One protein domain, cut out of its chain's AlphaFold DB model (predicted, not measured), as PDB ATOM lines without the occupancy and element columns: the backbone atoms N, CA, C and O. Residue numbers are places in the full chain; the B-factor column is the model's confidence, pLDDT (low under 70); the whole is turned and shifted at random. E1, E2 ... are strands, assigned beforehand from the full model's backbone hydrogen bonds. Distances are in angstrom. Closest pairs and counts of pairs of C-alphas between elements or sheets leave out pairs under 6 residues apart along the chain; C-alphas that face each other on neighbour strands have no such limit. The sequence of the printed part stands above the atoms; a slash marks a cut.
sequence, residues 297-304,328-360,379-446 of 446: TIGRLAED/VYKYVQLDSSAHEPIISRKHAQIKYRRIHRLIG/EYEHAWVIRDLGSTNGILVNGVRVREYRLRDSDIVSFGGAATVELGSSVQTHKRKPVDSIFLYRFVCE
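This is residues 297 to 304, 328 to 360 and 379 to 446 of the 446 residues of the protein "Hypothetical protein" of Aplanochytrium stocchinoi (UniProt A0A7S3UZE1). Two sheets lie partly face to face as a sandwich, their strands crossed at 44 degrees: a larger, twisted sheet of E1, E9, E2, E3 and E6, and a smaller one of E5, E4, E7 and E8. The long bent ribbon of E2 and E3 reaches past the smaller sheet, and in the long loop between E8 and E9 residues 427 to 433 stick out. The printed part has 109 residues, with nine named strands, E1 to E9 in chain order, and no named helix; the class is all strand, though under half of the residues are in named elements. The larger sheet, in the order E1 E9 E2 E3 E6, is mixed; in the smaller, E4, E7 and E8 are antiparallel. It is compact, with a radius of gyration of the C-alphas of 14.6 A, yet elongated, spanning 48 by 31 by 22 A.

Begin with E2, residues 346 to 356, and E3, residues 380 to 388, antiparallel at 163 degrees; look for N 351 and O 385, 2.9 A apart. E2 bends by 65 degrees at residue 352 and E3 by 63 degrees at residue 383. E9, residues 437 to 441, is antiparallel to E2, with N 438 and O 350 at 2.8 A. The edge strand E1, residues 330 to 333, is parallel to E9, with N 439 and O 330 at 2.9 A. At the other edge E6, residues 404 to 406, is antiparallel to E3, with N 386 and O 405 at 2.9 A. This sheet is twisted, its C-alphas up to 4.1 A off their best plane. In the other sheet, E7, residues 412 to 415, and E8, residues 419 to 422, form a hairpin, with N 413 and O 421 at 2.8 A. E4, residues 395 to 397, is antiparallel to E7, with N 414 and O 396 at 2.8 A; E5, residues 400 to 402, and E4 meet only at a point. Between the sheets, the closest C-alphas of E2 and E4 are those of Ala 348 and Ile 395, 7.3 A apart. E1 and E8 are apart.

Find C-alpha 346 at (-25.720, 21.570, 73.091); from there E2 runs 26.8 A to C-alpha 356 at (-51.994, 24.603, 77.396). E3 measures 23.0 A and E9 12.8 A, ending at C-alpha 441, (-24.607, 17.619, 75.901).

The C-alphas farthest apart, of Gly 360 and Glu 446, are 50.0 A apart. Look for two cuts: C-alphas 304 and 328 are 10.3 A apart, and C-alphas 360 and 379 are 12.3 A apart. The links E1 to E2 and E8 to E9 are long. Mean pLDDT of the printed part is 76.5; 34 residues are under 70, among them 297 to 304 and 425 to 437.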
ATOM      1  N   THR A 297     -22.494   3.881  75.676       24.95
ATOM      2  CA  THR A 297     -22.336   3.772  77.120       24.95
ATOM      3  C   THR A 297     -22.481   5.165  77.700       24.95
ATOM      4  O   THR A 297     -21.524   5.932  77.768       24.95
ATOM      5  N   ILE A 298     -23.715   5.509  78.067       31.75
ATOM      6  CA  ILE A 298     -24.052   6.830  78.592       31.75
ATOM      7  C   ILE A 298     -23.178   7.119  79.807       31.75
ATOM      8  O   ILE A 298     -23.240   6.421  80.825       31.75
ATOM      9  N   GLY A 299     -22.360   8.162  79.665       24.28
ATOM     10  CA  GLY A 299     -21.337   8.522  80.629       24.28
ATOM     11  C   GLY A 299     -21.889   8.693  82.043       24.28
ATOM     12  O   GLY A 299     -23.031   9.109  82.264       24.28
ATOM     13  N   ARG A 300     -21.031   8.379  83.020       27.39
ATOM     14  CA  ARG A 300     -21.218   8.665  84.450       27.39
ATOM     15  C   ARG A 300     -21.836  10.057  84.625       27.39
ATOM     16  O   ARG A 300     -21.302  11.007  84.065       27.39
ATOM     17  N   LEU A 301     -22.910  10.181  85.421       37.59
ATOM     18  CA  LEU A 301     -23.528  11.486  85.703       37.59
ATOM     19  C   LEU A 301     -22.456  12.484  86.162       37.59
ATOM     20  O   LEU A 301     -21.948  12.383  87.279       37.59
ATOM     21  N   ALA A 302     -22.146  13.439  85.290       39.44
ATOM     22  CA  ALA A 302     -21.325  14.586  85.612       39.44
ATOM     23  C   ALA A 302     -22.193  15.581  86.389       39.44
ATOM     24  O   ALA A 302     -22.939  16.376  85.813       39.44
ATOM     25  N   GLU A 303     -22.119  15.511  87.717       45.72
ATOM     26  CA  GLU A 303     -22.389  16.688  88.536       45.72
ATOM     27  C   GLU A 303     -21.323  17.727  88.183       45.72
ATOM     28  O   GLU A 303     -20.132  17.425  88.231       45.72
ATOM     29  N   ASP A 304     -21.747  18.918  87.759       42.88
ATOM     30  CA  ASP A 304     -20.835  19.983  87.340       42.88
ATOM     31  C   ASP A 304     -20.027  20.470  88.560       42.88
ATOM     32  O   ASP A 304     -20.601  21.111  89.450       42.88
ATOM     33  N   VAL A 328     -31.628  21.517  90.373       73.00
ATOM     34  CA  VAL A 328     -30.757  20.397  89.997       73.00
ATOM     35  C   VAL A 328     -30.943  20.097  88.511       73.00
ATOM     36  O   VAL A 328     -31.912  19.449  88.111       73.00
ATOM     37  N   TYR A 329     -30.013  20.573  87.687       72.50
ATOM     38  CA  TYR A 329     -29.927  20.186  86.282       72.50
ATOM     39  C   TYR A 329     -29.280  18.803  86.155       72.50
ATOM     40  O   TYR A 329     -28.380  18.459  86.919       72.50
ATOM     41  N   LYS A 330     -29.743  18.002  85.190       82.38
ATOM     42  CA  LYS A 330     -29.120  16.720  84.844       82.38
ATOM     43  C   LYS A 330     -28.641  16.742  83.405       82.38
ATOM     44  O   LYS A 330     -29.401  17.096  82.501       82.38
ATOM     45  N   TYR A 331     -27.396  16.327  83.228       79.75
ATOM     46  CA  TYR A 331     -26.725  16.232  81.945       79.75
ATOM     47  C   TYR A 331     -26.598  14.764  81.545       79.75
ATOM     48  O   TYR A 331     -26.295  13.910  82.377       79.75
ATOM     49  N   VAL A 332     -26.856  14.484  80.272       84.00
ATOM     50  CA  VAL A 332     -26.582  13.201  79.626       84.00
ATOM     51  C   VAL A 332     -25.548  13.472  78.545       84.00
ATOM     52  O   VAL A 332     -25.762  14.341  77.695       84.00
ATOM     53  N   GLN A 333     -24.427  12.759  78.617       83.62
ATOM     54  CA  GLN A 333     -23.338  12.841  77.653       83.62
ATOM     55  C   GLN A 333     -23.488  11.723  76.618       83.62
ATOM     56  O   GLN A 333     -23.675  10.561  76.984       83.62
ATOM     57  N   LEU A 334     -23.442  12.096  75.337       81.69
ATOM     58  CA  LEU A 334     -23.458  11.173  74.202       81.69
ATOM     59  C   LEU A 334     -22.089  11.187  73.517       81.69
ATOM     60  O   LEU A 334     -21.832  12.031  72.656       81.69
ATOM     61  N   ASP A 335     -21.237  10.245  73.909       79.88
ATOM     62  CA  ASP A 335     -19.940  10.006  73.280       79.88
ATOM     63  C   ASP A 335     -20.053   8.830  72.298       79.88
ATOM     64  O   ASP A 335     -20.678   7.811  72.592       79.88
ATOM     65  N   SER A 336     -19.454   8.979  71.118       74.75
ATOM     66  CA  SER A 336     -19.343   7.926  70.105       74.75
ATOM     67  C   SER A 336     -18.115   8.213  69.251       74.75
ATOM     68  O   SER A 336     -18.065   9.235  68.564       74.75
ATOM     69  N   SER A 337     -17.141   7.304  69.275       75.50
ATOM     70  CA  SER A 337     -15.902   7.387  68.490       75.50
ATOM     71  C   SER A 337     -16.157   7.444  66.979       75.50
ATOM     72  O   SER A 337     -15.407   8.093  66.256       75.50
ATOM     73  N   ALA A 338     -17.236   6.820  66.499       74.38
ATOM     74  CA  ALA A 338     -17.617   6.814  65.087       74.38
ATOM     75  C   ALA A 338     -18.330   8.102  64.623       74.38
ATOM     76  O   ALA A 338     -18.404   8.367  63.421       74.38
ATOM     77  N   HIS A 339     -18.903   8.897  65.538       66.19
ATOM     78  CA  HIS A 339     -19.863   9.966  65.206       66.19
ATOM     79  C   HIS A 339     -19.512  11.344  65.807       66.19
ATOM     80  O   HIS A 339     -20.363  12.230  65.936       66.19
ATOM     81  N   GLU A 340     -18.223  11.561  66.075       65.62
ATOM     82  CA  GLU A 340     -17.618  12.800  66.585       65.62
ATOM     83  C   GLU A 340     -17.937  14.126  65.833       65.62
ATOM     84  O   GLU A 340     -17.834  15.179  66.468       65.62
ATOM     85  N   PRO A 341     -18.364  14.188  64.553       78.50
ATOM     86  CA  PRO A 341     -18.833  15.455  63.973       78.50
ATOM     87  C   PRO A 341     -20.352  15.691  64.106       78.50
ATOM     88  O   PRO A 341     -20.820  16.799  63.846       78.50
ATOM     89  N   ILE A 342     -21.150  14.683  64.483       85.50
ATOM     90  CA  ILE A 342     -22.606  14.696  64.234       85.50
ATOM     91  C   ILE A 342     -23.411  15.320  65.389       85.50
ATOM     92  O   ILE A 342     -24.434  15.973  65.153       85.50
ATOM     93  N   ILE A 343     -22.948  15.172  66.634       89.12
ATOM     94  CA  ILE A 343     -23.636  15.673  67.835       89.12
ATOM     95  C   ILE A 343     -22.935  16.933  68.368       89.12
ATOM     96  O   ILE A 343     -21.770  16.889  68.771       89.12
ATOM     97  N   SER A 344     -23.657  18.062  68.397       89.50
ATOM     98  CA  SER A 344     -23.156  19.339  68.926       89.50
ATOM     99  C   SER A 344     -23.116  19.367  70.462       89.50
ATOM    100  O   SER A 344     -23.900  18.692  71.130       89.50
ATOM    101  N   ARG A 345     -22.245  20.213  71.046       85.94
ATOM    102  CA  ARG A 345     -22.080  20.321  72.515       85.94
ATOM    103  C   ARG A 345     -23.374  20.684  73.269       85.94
ATOM    104  O   ARG A 345     -23.471  20.408  74.457       85.94
ATOM    105  N   LYS A 346     -24.360  21.290  72.596       90.25
ATOM    106  CA  LYS A 346     -25.720  21.570  73.091       90.25
ATOM    107  C   LYS A 346     -26.718  21.132  72.019       90.25
ATOM    108  O   LYS A 346     -27.165  21.958  71.230       90.25
ATOM    109  N   HIS A 347     -27.014  19.837  71.950       93.00
ATOM    110  CA  HIS A 347     -27.871  19.304  70.888       93.00
ATOM    111  C   HIS A 347     -29.354  19.503  71.225       93.00
ATOM    112  O   HIS A 347     -30.111  20.068  70.438       93.00
ATOM    113  N   ALA A 348     -29.762  19.071  72.421       95.88
ATOM    114  CA  ALA A 348     -31.167  18.979  72.793       95.88
ATOM    115  C   ALA A 348     -31.423  19.286  74.272       95.88
ATOM    116  O   ALA A 348     -30.583  19.069  75.149       95.88
ATOM    117  N   GLN A 349     -32.636  19.749  74.555       95.25
ATOM    118  CA  GLN A 349     -33.152  19.958  75.902       95.25
ATOM    119  C   GLN A 349     -34.516  19.294  76.040       95.25
ATOM    120  O   GLN A 349     -35.440  19.633  75.308       95.25
ATOM    121  N   ILE A 350     -34.653  18.402  77.017       95.25
ATOM    122  CA  ILE A 350     -35.922  17.788  77.404       95.25
ATOM    123  C   ILE A 350     -36.387  18.462  78.698       95.25
ATOM    124  O   ILE A 350     -35.654  18.529  79.684       95.25
ATOM    125  N   LYS A 351     -37.603  19.005  78.708       94.06
ATOM    126  CA  LYS A 351     -38.189  19.690  79.867       94.06
ATOM    127  C   LYS A 351     -39.580  19.170  80.164       94.06
ATOM    128  O   LYS A 351     -40.388  19.039  79.251       94.06
ATOM    129  N   TYR A 352     -39.870  18.953  81.441       92.25
ATOM    130  CA  TYR A 352     -41.242  18.769  81.886       92.25
ATOM    131  C   TYR A 352     -41.879  20.155  81.998       92.25
ATOM    132  O   TYR A 352     -41.370  21.030  82.702       92.25
ATOM    133  N   ARG A 353     -42.944  20.403  81.234       90.81
ATOM    134  CA  ARG A 353     -43.574  21.723  81.132       90.81
ATOM    135  C   ARG A 353     -45.082  21.620  81.255       90.81
ATOM    136  O   ARG A 353     -45.702  20.696  80.741       90.81
ATOM    137  N   ARG A 354     -45.654  22.635  81.899       91.56
ATOM    138  CA  ARG A 354     -47.077  22.950  81.823       91.56
ATOM    139  C   ARG A 354     -47.337  23.549  80.438       91.56
ATOM    140  O   ARG A 354     -46.780  24.598  80.118       91.56
ATOM    141  N   ILE A 355     -48.108  22.852  79.614       88.56
ATOM    142  CA  ILE A 355     -48.536  23.270  78.275       88.56
ATOM    143  C   ILE A 355     -50.036  23.568  78.367       88.56
ATOM    144  O   ILE A 355     -50.747  22.916  79.132       88.56
ATOM    145  N   HIS A 356     -50.546  24.530  77.603       85.69
ATOM    146  CA  HIS A 356     -51.994  24.603  77.396       85.69
ATOM    147  C   HIS A 356     -52.425  23.303  76.705       85.69
ATOM    148  O   HIS A 356     -51.796  22.903  75.718       85.69
ATOM    149  N   ARG A 357     -53.475  22.637  77.199       80.12
ATOM    150  CA  ARG A 357     -54.140  21.598  76.412       80.12
ATOM    151  C   ARG A 357     -54.678  22.311  75.176       80.12
ATOM    152  O   ARG A 357     -55.558  23.157  75.291       80.12
ATOM    153  N   LEU A 358     -54.104  22.030  74.004       68.50
ATOM    154  CA  LEU A 358     -54.723  22.433  72.746       68.50
ATOM    155  C   LEU A 358     -56.025  21.642  72.665       68.50
ATOM    156  O   LEU A 358     -56.010  20.453  72.347       68.50
ATOM    157  N   ILE A 359     -57.121  22.290  73.059       57.00
ATOM    158  CA  ILE A 359     -58.471  21.769  72.884       57.00
ATOM    159  C   ILE A 359     -58.608  21.544  71.382       57.00
ATOM    160  O   ILE A 359     -58.484  22.488  70.601       57.00
ATOM    161  N   GLY A 360     -58.750  20.281  70.977       53.38
ATOM    162  CA  GLY A 360     -58.936  19.947  69.574       53.38
ATOM    163  C   GLY A 360     -60.206  20.632  69.099       53.38
ATOM    164  O   GLY A 360     -61.269  20.384  69.659       53.38
ATOM    165  N   GLU A 379     -57.633  24.132  80.697       84.12
ATOM    166  CA  GLU A 379     -56.964  22.987  81.289       84.12
ATOM    167  C   GLU A 379     -55.503  22.943  80.822       84.12
ATOM    168  O   GLU A 379     -55.183  22.853  79.636       84.12
ATOM    169  N   TYR A 380     -54.585  23.029  81.779       86.31
ATOM    170  CA  TYR A 380     -53.157  22.969  81.508       86.31
ATOM    171  C   TYR A 380     -52.626  21.569  81.794       86.31
ATOM    172  O   TYR A 380     -52.468  21.175  82.955       86.31
ATOM    173  N   GLU A 381     -52.262  20.857  80.739       90.50
ATOM    174  CA  GLU A 381     -51.627  19.553  80.847       90.50
ATOM    175  C   GLU A 381     -50.129  19.700  81.164       90.50
ATOM    176  O   GLU A 381     -49.474  20.660  80.752       90.50
ATOM    177  N   HIS A 382     -49.551  18.747  81.896       92.12
ATOM    178  CA  HIS A 382     -48.100  18.679  82.078       92.12
ATOM    179  C   HIS A 382     -47.541  17.570  81.193       92.12
ATOM    180  O   HIS A 382     -47.981  16.429  81.285       92.12
ATOM    181  N   ALA A 383     -46.571  17.899  80.343       93.56
ATOM    182  CA  ALA A 383     -45.978  16.943  79.417       93.56
ATOM    183  C   ALA A 383     -44.478  17.188  79.222       93.56
ATOM    184  O   ALA A 383     -43.944  18.265  79.508       93.56
ATOM    185  N   TRP A 384     -43.796  16.164  78.716       95.12
ATOM    186  CA  TRP A 384     -42.406  16.264  78.298       95.12
ATOM    187  C   TRP A 384     -42.309  16.954  76.939       95.12
ATOM    188  O   TRP A 384     -43.016  16.616  75.994       95.12
ATOM    189  N   VAL A 385     -41.413  17.929  76.843       95.62
ATOM    190  CA  VAL A 385     -41.143  18.685  75.620       95.62
ATOM    191  C   VAL A 385     -39.663  18.574  75.305       95.62
ATOM    192  O   VAL A 385     -38.834  18.961  76.132       95.62
ATOM    193  N   ILE A 386     -39.333  18.083  74.113       96.38
ATOM    194  CA  ILE A 386     -37.985  18.188  73.561       96.38
ATOM    195  C   ILE A 386     -37.866  19.470  72.737       96.38
ATOM    196  O   ILE A 386     -38.786  19.837  72.009       96.38
ATOM    197  N   ARG A 387     -36.732  20.160  72.856       96.88
ATOM    198  CA  ARG A 387     -36.395  21.362  72.094       96.88
ATOM    199  C   ARG A 387     -34.977  21.254  71.533       96.88
ATOM    200  O   ARG A 387     -34.042  20.940  72.272       96.88
ATOM    201  N   ASP A 388     -34.838  21.564  70.248       97.00
ATOM    202  CA  ASP A 388     -33.564  21.754  69.553       97.00
ATOM    203  C   ASP A 388     -32.896  23.044  70.051       97.00
ATOM    204  O   ASP A 388     -33.524  24.107  70.101       97.00
ATOM    205  N   LEU A 389     -31.630  22.954  70.459       96.44
ATOM    206  CA  LEU A 389     -30.855  24.096  70.958       96.44
ATOM    207  C   LEU A 389     -30.004  24.776  69.869       96.44
ATOM    208  O   LEU A 389     -29.113  25.561  70.194       96.44
ATOM    209  N   GLY A 390     -30.290  24.507  68.592       94.94
ATOM    210  CA  GLY A 390     -29.497  24.986  67.457       94.94
ATOM    211  C   GLY A 390     -28.458  23.960  67.012       94.94
ATOM    212  O   GLY A 390     -27.335  24.314  66.661       94.94
ATOM    213  N   SER A 391     -28.814  22.678  67.068       94.81
ATOM    214  CA  SER A 391     -28.000  21.588  66.543       94.81
ATOM    215  C   SER A 391     -27.879  21.674  65.017       94.81
ATOM    216  O   SER A 391     -28.867  21.842  64.302       94.81
ATOM    217  N   THR A 392     -26.654  21.533  64.503       93.44
ATOM    218  CA  THR A 392     -26.344  21.614  63.064       93.44
ATOM    219  C   THR A 392     -27.233  20.669  62.251       93.44
ATOM    220  O   THR A 392     -27.929  21.067  61.313       93.44
ATOM    221  N   ASN A 393     -27.282  19.414  62.691       94.56
ATOM    222  CA  ASN A 393     -27.965  18.328  61.998       94.56
ATOM    223  C   ASN A 393     -29.445  18.191  62.411       94.56
ATOM    224  O   ASN A 393     -30.230  17.604  61.671       94.56
ATOM    225  N   GLY A 394     -29.856  18.831  63.513       96.62
ATOM    226  CA  GLY A 394     -31.240  18.873  63.985       96.62
ATOM    227  C   GLY A 394     -31.661  17.669  64.818       96.62
ATOM    228  O   GLY A 394     -31.087  16.583  64.727       96.62
ATOM    229  N   ILE A 395     -32.741  17.855  65.573       96.94
ATOM    230  CA  ILE A 395     -33.489  16.756  66.188       96.94
ATOM    231  C   ILE A 395     -34.554  16.278  65.204       96.94
ATOM    232  O   ILE A 395     -35.287  17.094  64.640       96.94
ATOM    233  N   LEU A 396     -34.683  14.964  65.048       97.25
ATOM    234  CA  LEU A 396     -35.828  14.327  64.408       97.25
ATOM    235  C   LEU A 396     -36.651  13.584  65.465       97.25
ATOM    236  O   LEU A 396     -36.083  12.978  66.371       97.25
ATOM    237  N   VAL A 397     -37.977  13.609  65.352       96.62
ATOM    238  CA  VAL A 397     -38.887  12.757  66.130       96.62
ATOM    239  C   VAL A 397     -39.786  12.025  65.142       96.62
ATOM    240  O   VAL A 397     -40.384  12.657  64.272       96.62
ATOM    241  N   ASN A 398     -39.824  10.696  65.227       96.50
ATOM    242  CA  ASN A 398     -40.529   9.811  64.293       96.50
ATOM    243  C   ASN A 398     -40.169  10.107  62.817       96.50
ATOM    244  O   ASN A 398     -41.027  10.144  61.940       96.50
ATOM    245  N   GLY A 399     -38.885  10.390  62.557       96.44
ATOM    246  CA  GLY A 399     -38.353  10.758  61.237       96.44
ATOM    247  C   GLY A 399     -38.565  12.220  60.810       96.44
ATOM    248  O   GLY A 399     -37.949  12.662  59.845       96.44
ATOM    249  N   VAL A 400     -39.370  13.009  61.529       97.06
ATOM    250  CA  VAL A 400     -39.671  14.411  61.186       97.06
ATOM    251  C   VAL A 400     -38.739  15.362  61.940       97.06
ATOM    252  O   VAL A 400     -38.656  15.302  63.165       97.06
ATOM    253  N   ARG A 401     -38.045  16.278  61.244       96.69
ATOM    254  CA  ARG A 401     -37.164  17.278  61.888       96.69
ATOM    255  C   ARG A 401     -37.989  18.321  62.655       96.69
ATOM    256  O   ARG A 401     -38.842  18.986  62.074       96.69
ATOM    257  N   VAL A 402     -37.706  18.504  63.946       97.31
ATOM    258  CA  VAL A 402     -38.484  19.357  64.866       97.31
ATOM    259  C   VAL A 402     -37.621  20.409  65.565       97.31
ATOM    260  O   VAL A 402     -36.455  20.177  65.871       97.31
ATOM    261  N   ARG A 403     -38.215  21.573  65.869       97.19
ATOM    262  CA  ARG A 403     -37.602  22.601  66.739       97.19
ATOM    263  C   ARG A 403     -38.043  22.479  68.194       97.19
ATOM    264  O   ARG A 403     -37.235  22.648  69.101       97.19
ATOM    265  N   GLU A 404     -39.321  22.202  68.414       96.88
ATOM    266  CA  GLU A 404     -39.900  21.904  69.722       96.88
ATOM    267  C   GLU A 404     -41.054  20.920  69.507       96.88
ATOM    268  O   GLU A 404     -41.845  21.105  68.583       96.88
ATOM    269  N   TYR A 405     -41.116  19.853  70.303       96.62
ATOM    270  CA  TYR A 405     -42.080  18.765  70.132       96.62
ATOM    271  C   TYR A 405     -42.507  18.204  71.491       96.62
ATOM    272  O   TYR A 405     -41.679  18.021  72.387       96.62
ATOM    273  N   ARG A 406     -43.808  17.935  71.653       95.81
ATOM    274  CA  ARG A 406     -44.368  17.300  72.852       95.81
ATOM    275  C   ARG A 406     -44.211  15.786  72.727       95.81
ATOM    276  O   ARG A 406     -44.963  15.162  71.986       95.81
ATOM    277  N   LEU A 407     -43.276  15.233  73.492       95.75
ATOM    278  CA  LEU A 407     -42.997  13.803  73.531       95.75
ATOM    279  C   LEU A 407     -44.200  13.009  74.067       95.75
ATOM    280  O   LEU A 407     -44.917  13.454  74.971       95.75
ATOM    281  N   ARG A 408     -44.370  11.816  73.507       94.62
ATOM    282  CA  ARG A 408     -45.321  10.764  73.859       94.62
ATOM    283  C   ARG A 408     -44.561   9.452  74.070       94.62
ATOM    284  O   ARG A 408     -43.410   9.306  73.660       94.62
ATOM    285  N   ASP A 409     -45.222   8.488  74.696       92.62
ATOM    286  CA  ASP A 409     -44.678   7.141  74.831       92.62
ATOM    287  C   ASP A 409     -44.568   6.471  73.452       92.62
ATOM    288  O   ASP A 409     -45.502   6.525  72.650       92.62
ATOM    289  N   SER A 410     -43.465   5.760  73.218       93.50
ATOM    290  CA  SER A 410     -43.069   5.132  71.941       93.50
ATOM    291  C   SER A 410     -42.562   6.091  70.850       93.50
ATOM    292  O   SER A 410     -42.312   5.643  69.733       93.50
ATOM    293  N   ASP A 411     -42.350   7.378  71.148       95.81
ATOM    294  CA  ASP A 411     -41.671   8.285  70.212       95.81
ATOM    295  C   ASP A 411     -40.197   7.893  70.012       95.81
ATOM    296  O   ASP A 411     -39.452   7.648  70.966       95.81
ATOM    297  N   ILE A 412     -39.751   7.912  68.757       95.00
ATOM    298  CA  ILE A 412     -38.371   7.639  68.348       95.00
ATOM    299  C   ILE A 412     -37.672   8.973  68.074       95.00
ATOM    300  O   ILE A 412     -37.961   9.653  67.089       95.00
ATOM    301  N   VAL A 413     -36.732   9.351  68.939       95.94
ATOM    302  CA  VAL A 413     -35.961  10.597  68.845       95.94
ATOM    303  C   VAL A 413     -34.592  10.314  68.229       95.94
ATOM    304  O   VAL A 413     -33.847   9.488  68.745       95.94
ATOM    305  N   SER A 414     -34.220  11.023  67.164       95.50
ATOM    306  CA  SER A 414     -32.894  10.928  66.543       95.50
ATOM    307  C   SER A 414     -32.146  12.261  66.595       95.50
ATOM    308  O   SER A 414     -32.707  13.321  66.312       95.50
ATOM    309  N   PHE A 415     -30.866  12.208  66.957       94.62
ATOM    310  CA  PHE A 415     -29.978  13.356  67.121       94.62
ATOM    311  C   PHE A 415     -29.019  13.429  65.935       94.62
ATOM    312  O   PHE A 415     -28.059  12.663  65.835       94.62
ATOM    313  N   GLY A 416     -29.307  14.337  65.002       90.44
ATOM    314  CA  GLY A 416     -28.548  14.501  63.767       90.44
ATOM    315  C   GLY A 416     -28.555  13.294  62.825       90.44
ATOM    316  O   GLY A 416     -27.680  13.208  61.971       90.44
ATOM    317  N   GLY A 417     -29.493  12.357  62.996       87.69
ATOM    318  CA  GLY A 417     -29.613  11.135  62.192       87.69
ATOM    319  C   GLY A 417     -28.696   9.975  62.600       87.69
ATOM    320  O   GLY A 417     -28.902   8.870  62.110       87.69
ATOM    321  N   ALA A 418     -27.723  10.184  63.497       86.31
ATOM    322  CA  ALA A 418     -26.780   9.136  63.911       86.31
ATOM    323  C   ALA A 418     -27.206   8.416  65.200       86.31
ATOM    324  O   ALA A 418     -27.374   7.200  65.208       86.31
ATOM    325  N   ALA A 419     -27.416   9.151  66.296       87.44
ATOM    326  CA  ALA A 419     -27.843   8.552  67.561       87.44
ATOM    327  C   ALA A 419     -29.371   8.554  67.658       87.44
ATOM    328  O   ALA A 419     -29.982   9.622  67.698       87.44
ATOM    329  N   THR A 420     -29.982   7.371  67.730       90.38
ATOM    330  CA  THR A 420     -31.441   7.208  67.824       90.38
ATOM    331  C   THR A 420     -31.833   6.556  69.150       90.38
ATOM    332  O   THR A 420     -31.193   5.611  69.606       90.38
ATOM    333  N   VAL A 421     -32.875   7.100  69.778       89.56
ATOM    334  CA  VAL A 421     -33.356   6.797  71.126       89.56
ATOM    335  C   VAL A 421     -34.865   6.572  71.072       89.56
ATOM    336  O   VAL A 421     -35.622   7.489  70.761       89.56
ATOM    337  N   GLU A 422     -35.308   5.369  71.418       88.62
ATOM    338  CA  GLU A 422     -36.728   5.050  71.589       88.62
ATOM    339  C   GLU A 422     -37.190   5.390  73.015       88.62
ATOM    340  O   GLU A 422     -36.589   4.953  74.002       88.62
ATOM    341  N   LEU A 423     -38.273   6.160  73.139       85.69
ATOM    342  CA  LEU A 423     -38.875   6.530  74.420       85.69
ATOM    343  C   LEU A 423     -39.925   5.501  74.852       85.69
ATOM    344  O   LEU A 423     -41.129   5.749  74.803       85.69
ATOM    345  N   GLY A 424     -39.460   4.329  75.283       78.12
ATOM    346  CA  GLY A 424     -40.337   3.253  75.747       78.12
ATOM    347  C   GLY A 424     -41.246   3.670  76.916       78.12
ATOM    348  O   GLY A 424     -40.804   4.328  77.858       78.12
ATOM    349  N   SER A 425     -42.500   3.205  76.885       49.50
ATOM    350  CA  SER A 425     -43.642   3.555  77.762       49.50
ATOM    351  C   SER A 425     -43.502   3.161  79.248       49.50
ATOM    352  O   SER A 425     -44.490   2.990  79.960       49.50
ATOM    353  N   SER A 426     -42.282   2.915  79.733       48.12
ATOM    354  CA  SER A 426     -42.029   2.360  81.062       48.12
ATOM    355  C   SER A 426     -40.793   2.966  81.719       48.12
ATOM    356  O   SER A 426     -39.710   2.381  81.763       48.12
ATOM    357  N   VAL A 427     -40.999   4.127  82.342       39.00
ATOM    358  CA  VAL A 427     -40.259   4.492  83.552       39.00
ATOM    359  C   VAL A 427     -41.259   4.558  84.703       39.00
ATOM    360  O   VAL A 427     -41.791   5.621  85.027       39.00
ATOM    361  N   GLN A 428     -41.502   3.413  85.351       39.66
ATOM    362  CA  GLN A 428     -42.177   3.379  86.651       39.66
ATOM    363  C   GLN A 428     -41.315   4.111  87.690       39.66
ATOM    364  O   GLN A 428     -40.482   3.529  88.386       39.66
ATOM    365  N   THR A 429     -41.497   5.427  87.795       38.91
ATOM    366  CA  THR A 429     -40.824   6.228  88.816       38.91
ATOM    367  C   THR A 429     -41.400   5.866  90.186       38.91
ATOM    368  O   THR A 429     -42.506   6.264  90.543       38.91
ATOM    369  N   HIS A 430     -40.651   5.097  90.984       36.44
ATOM    370  CA  HIS A 430     -41.035   4.735  92.354       36.44
ATOM    371  C   HIS A 430     -41.198   5.987  93.243       36.44
ATOM    372  O   HIS A 430     -40.256   6.416  93.907       36.44
ATOM    373  N   LYS A 431     -42.407   6.568  93.250       44.28
ATOM    374  CA  LYS A 431     -42.855   7.695  94.094       44.28
ATOM    375  C   LYS A 431     -41.873   8.883  94.152       44.28
ATOM    376  O   LYS A 431     -41.694   9.493  95.205       44.28
ATOM    377  N   ARG A 432     -41.229   9.229  93.031       51.78
ATOM    378  CA  ARG A 432     -40.310  10.379  92.930       51.78
ATOM    379  C   ARG A 432     -40.917  11.494  92.094       51.78
ATOM    380  O   ARG A 432     -41.607  11.236  91.116       51.78
ATOM    381  N   LYS A 433     -40.639  12.741  92.487       54.19
ATOM    382  CA  LYS A 433     -40.996  13.925  91.696       54.19
ATOM    383  C   LYS A 433     -40.307  13.840  90.322       54.19
ATOM    384  O   LYS A 433     -39.153  13.399  90.283       54.19
ATOM    385  N   PRO A 434     -40.967  14.251  89.222       54.03
ATOM    386  CA  PRO A 434     -40.313  14.348  87.920       54.03
ATOM    387  C   PRO A 434     -39.132  15.325  87.988       54.03
ATOM    388  O   PRO A 434     -39.095  16.218  88.835       54.03
ATOM    389  N   VAL A 435     -38.152  15.141  87.104       60.88
ATOM    390  CA  VAL A 435     -37.019  16.067  86.975       60.88
ATOM    391  C   VAL A 435     -37.436  17.189  86.026       60.88
ATOM    392  O   VAL A 435     -37.735  16.910  84.871       60.88
ATOM    393  N   ASP A 436     -37.426  18.445  86.478       57.28
ATOM    394  CA  ASP A 436     -37.899  19.596  85.680       57.28
ATOM    395  C   ASP A 436     -37.228  19.698  84.291       57.28
ATOM    396  O   ASP A 436     -37.831  20.167  83.320       57.28
ATOM    397  N   SER A 437     -35.968  19.260  84.180       59.19
ATOM    398  CA  SER A 437     -35.209  19.271  82.927       59.19
ATOM    399  C   SER A 437     -34.069  18.255  82.882       59.19
ATOM    400  O   SER A 437     -33.311  18.134  83.847       59.19
ATOM    401  N   ILE A 438     -33.877  17.644  81.715       75.44
ATOM    402  CA  ILE A 438     -32.683  16.894  81.316       75.44
ATOM    403  C   ILE A 438     -32.106  17.581  80.074       75.44
ATOM    404  O   ILE A 438     -32.841  17.979  79.170       75.44
ATOM    405  N   PHE A 439     -30.790  17.747  80.014       65.69
ATOM    406  CA  PHE A 439     -30.112  18.313  78.851       65.69
ATOM    407  C   PHE A 439     -29.175  17.271  78.240       65.69
ATOM    408  O   PHE A 439     -28.494  16.544  78.964       65.69
ATOM    409  N   LEU A 440     -29.103  17.252  76.912       68.06
ATOM    410  CA  LEU A 440     -28.202  16.398  76.148       68.06
ATOM    411  C   LEU A 440     -27.035  17.243  75.642       68.06
ATOM    412  O   LEU A 440     -27.204  18.144  74.812       68.06
ATOM    413  N   TYR A 441     -25.867  16.957  76.202       49.31
ATOM    414  CA  TYR A 441     -24.607  17.619  75.901       49.31
ATOM    415  C   TYR A 441     -23.647  16.628  75.242       49.31
ATOM    416  O   TYR A 441     -23.768  15.411  75.385       49.31
ATOM    417  N   ARG A 442     -22.638  17.178  74.579       52.03
ATOM    418  CA  ARG A 442     -21.395  16.469  74.290       52.03
ATOM    419  C   ARG A 442     -20.235  17.327  74.771       52.03
ATOM    420  O   ARG A 442     -20.241  18.542  74.565       52.03
ATOM    421  N   PHE A 443     -19.251  16.698  75.394       36.00
ATOM    422  CA  PHE A 443     -17.946  17.307  75.598       36.00
ATOM    423  C   PHE A 443     -17.045  16.876  74.442       36.00
ATOM    424  O   PHE A 443     -17.174  15.776  73.919       36.00
ATOM    425  N   VAL A 444     -16.172  17.774  74.006       36.16
ATOM    426  CA  VAL A 444     -15.057  17.417  73.131       36.16
ATOM    427  C   VAL A 444     -13.840  17.526  74.027       36.16
ATOM    428  O   VAL A 444     -13.642  18.586  74.626       36.16
ATOM    429  N   CYS A 445     -13.094  16.438  74.178       28.69
ATOM    430  CA  CYS A 445     -11.760  16.514  74.752       28.69
ATOM    431  C   CYS A 445     -10.841  17.139  73.697       28.69
ATOM    432  O   CYS A 445     -10.842  16.703  72.548       28.69
ATOM    433  N   GLU A 446     -10.137  18.193  74.098       29.98
ATOM    434  CA  GLU A 446      -9.128  18.912  73.309       29.98
ATOM    435  C   GLU A 446      -7.726  18.433  73.719       29.98
ATOM    436  O   GLU A 446      -7.554  18.121  74.923       29.98
TER     437      GLU A 446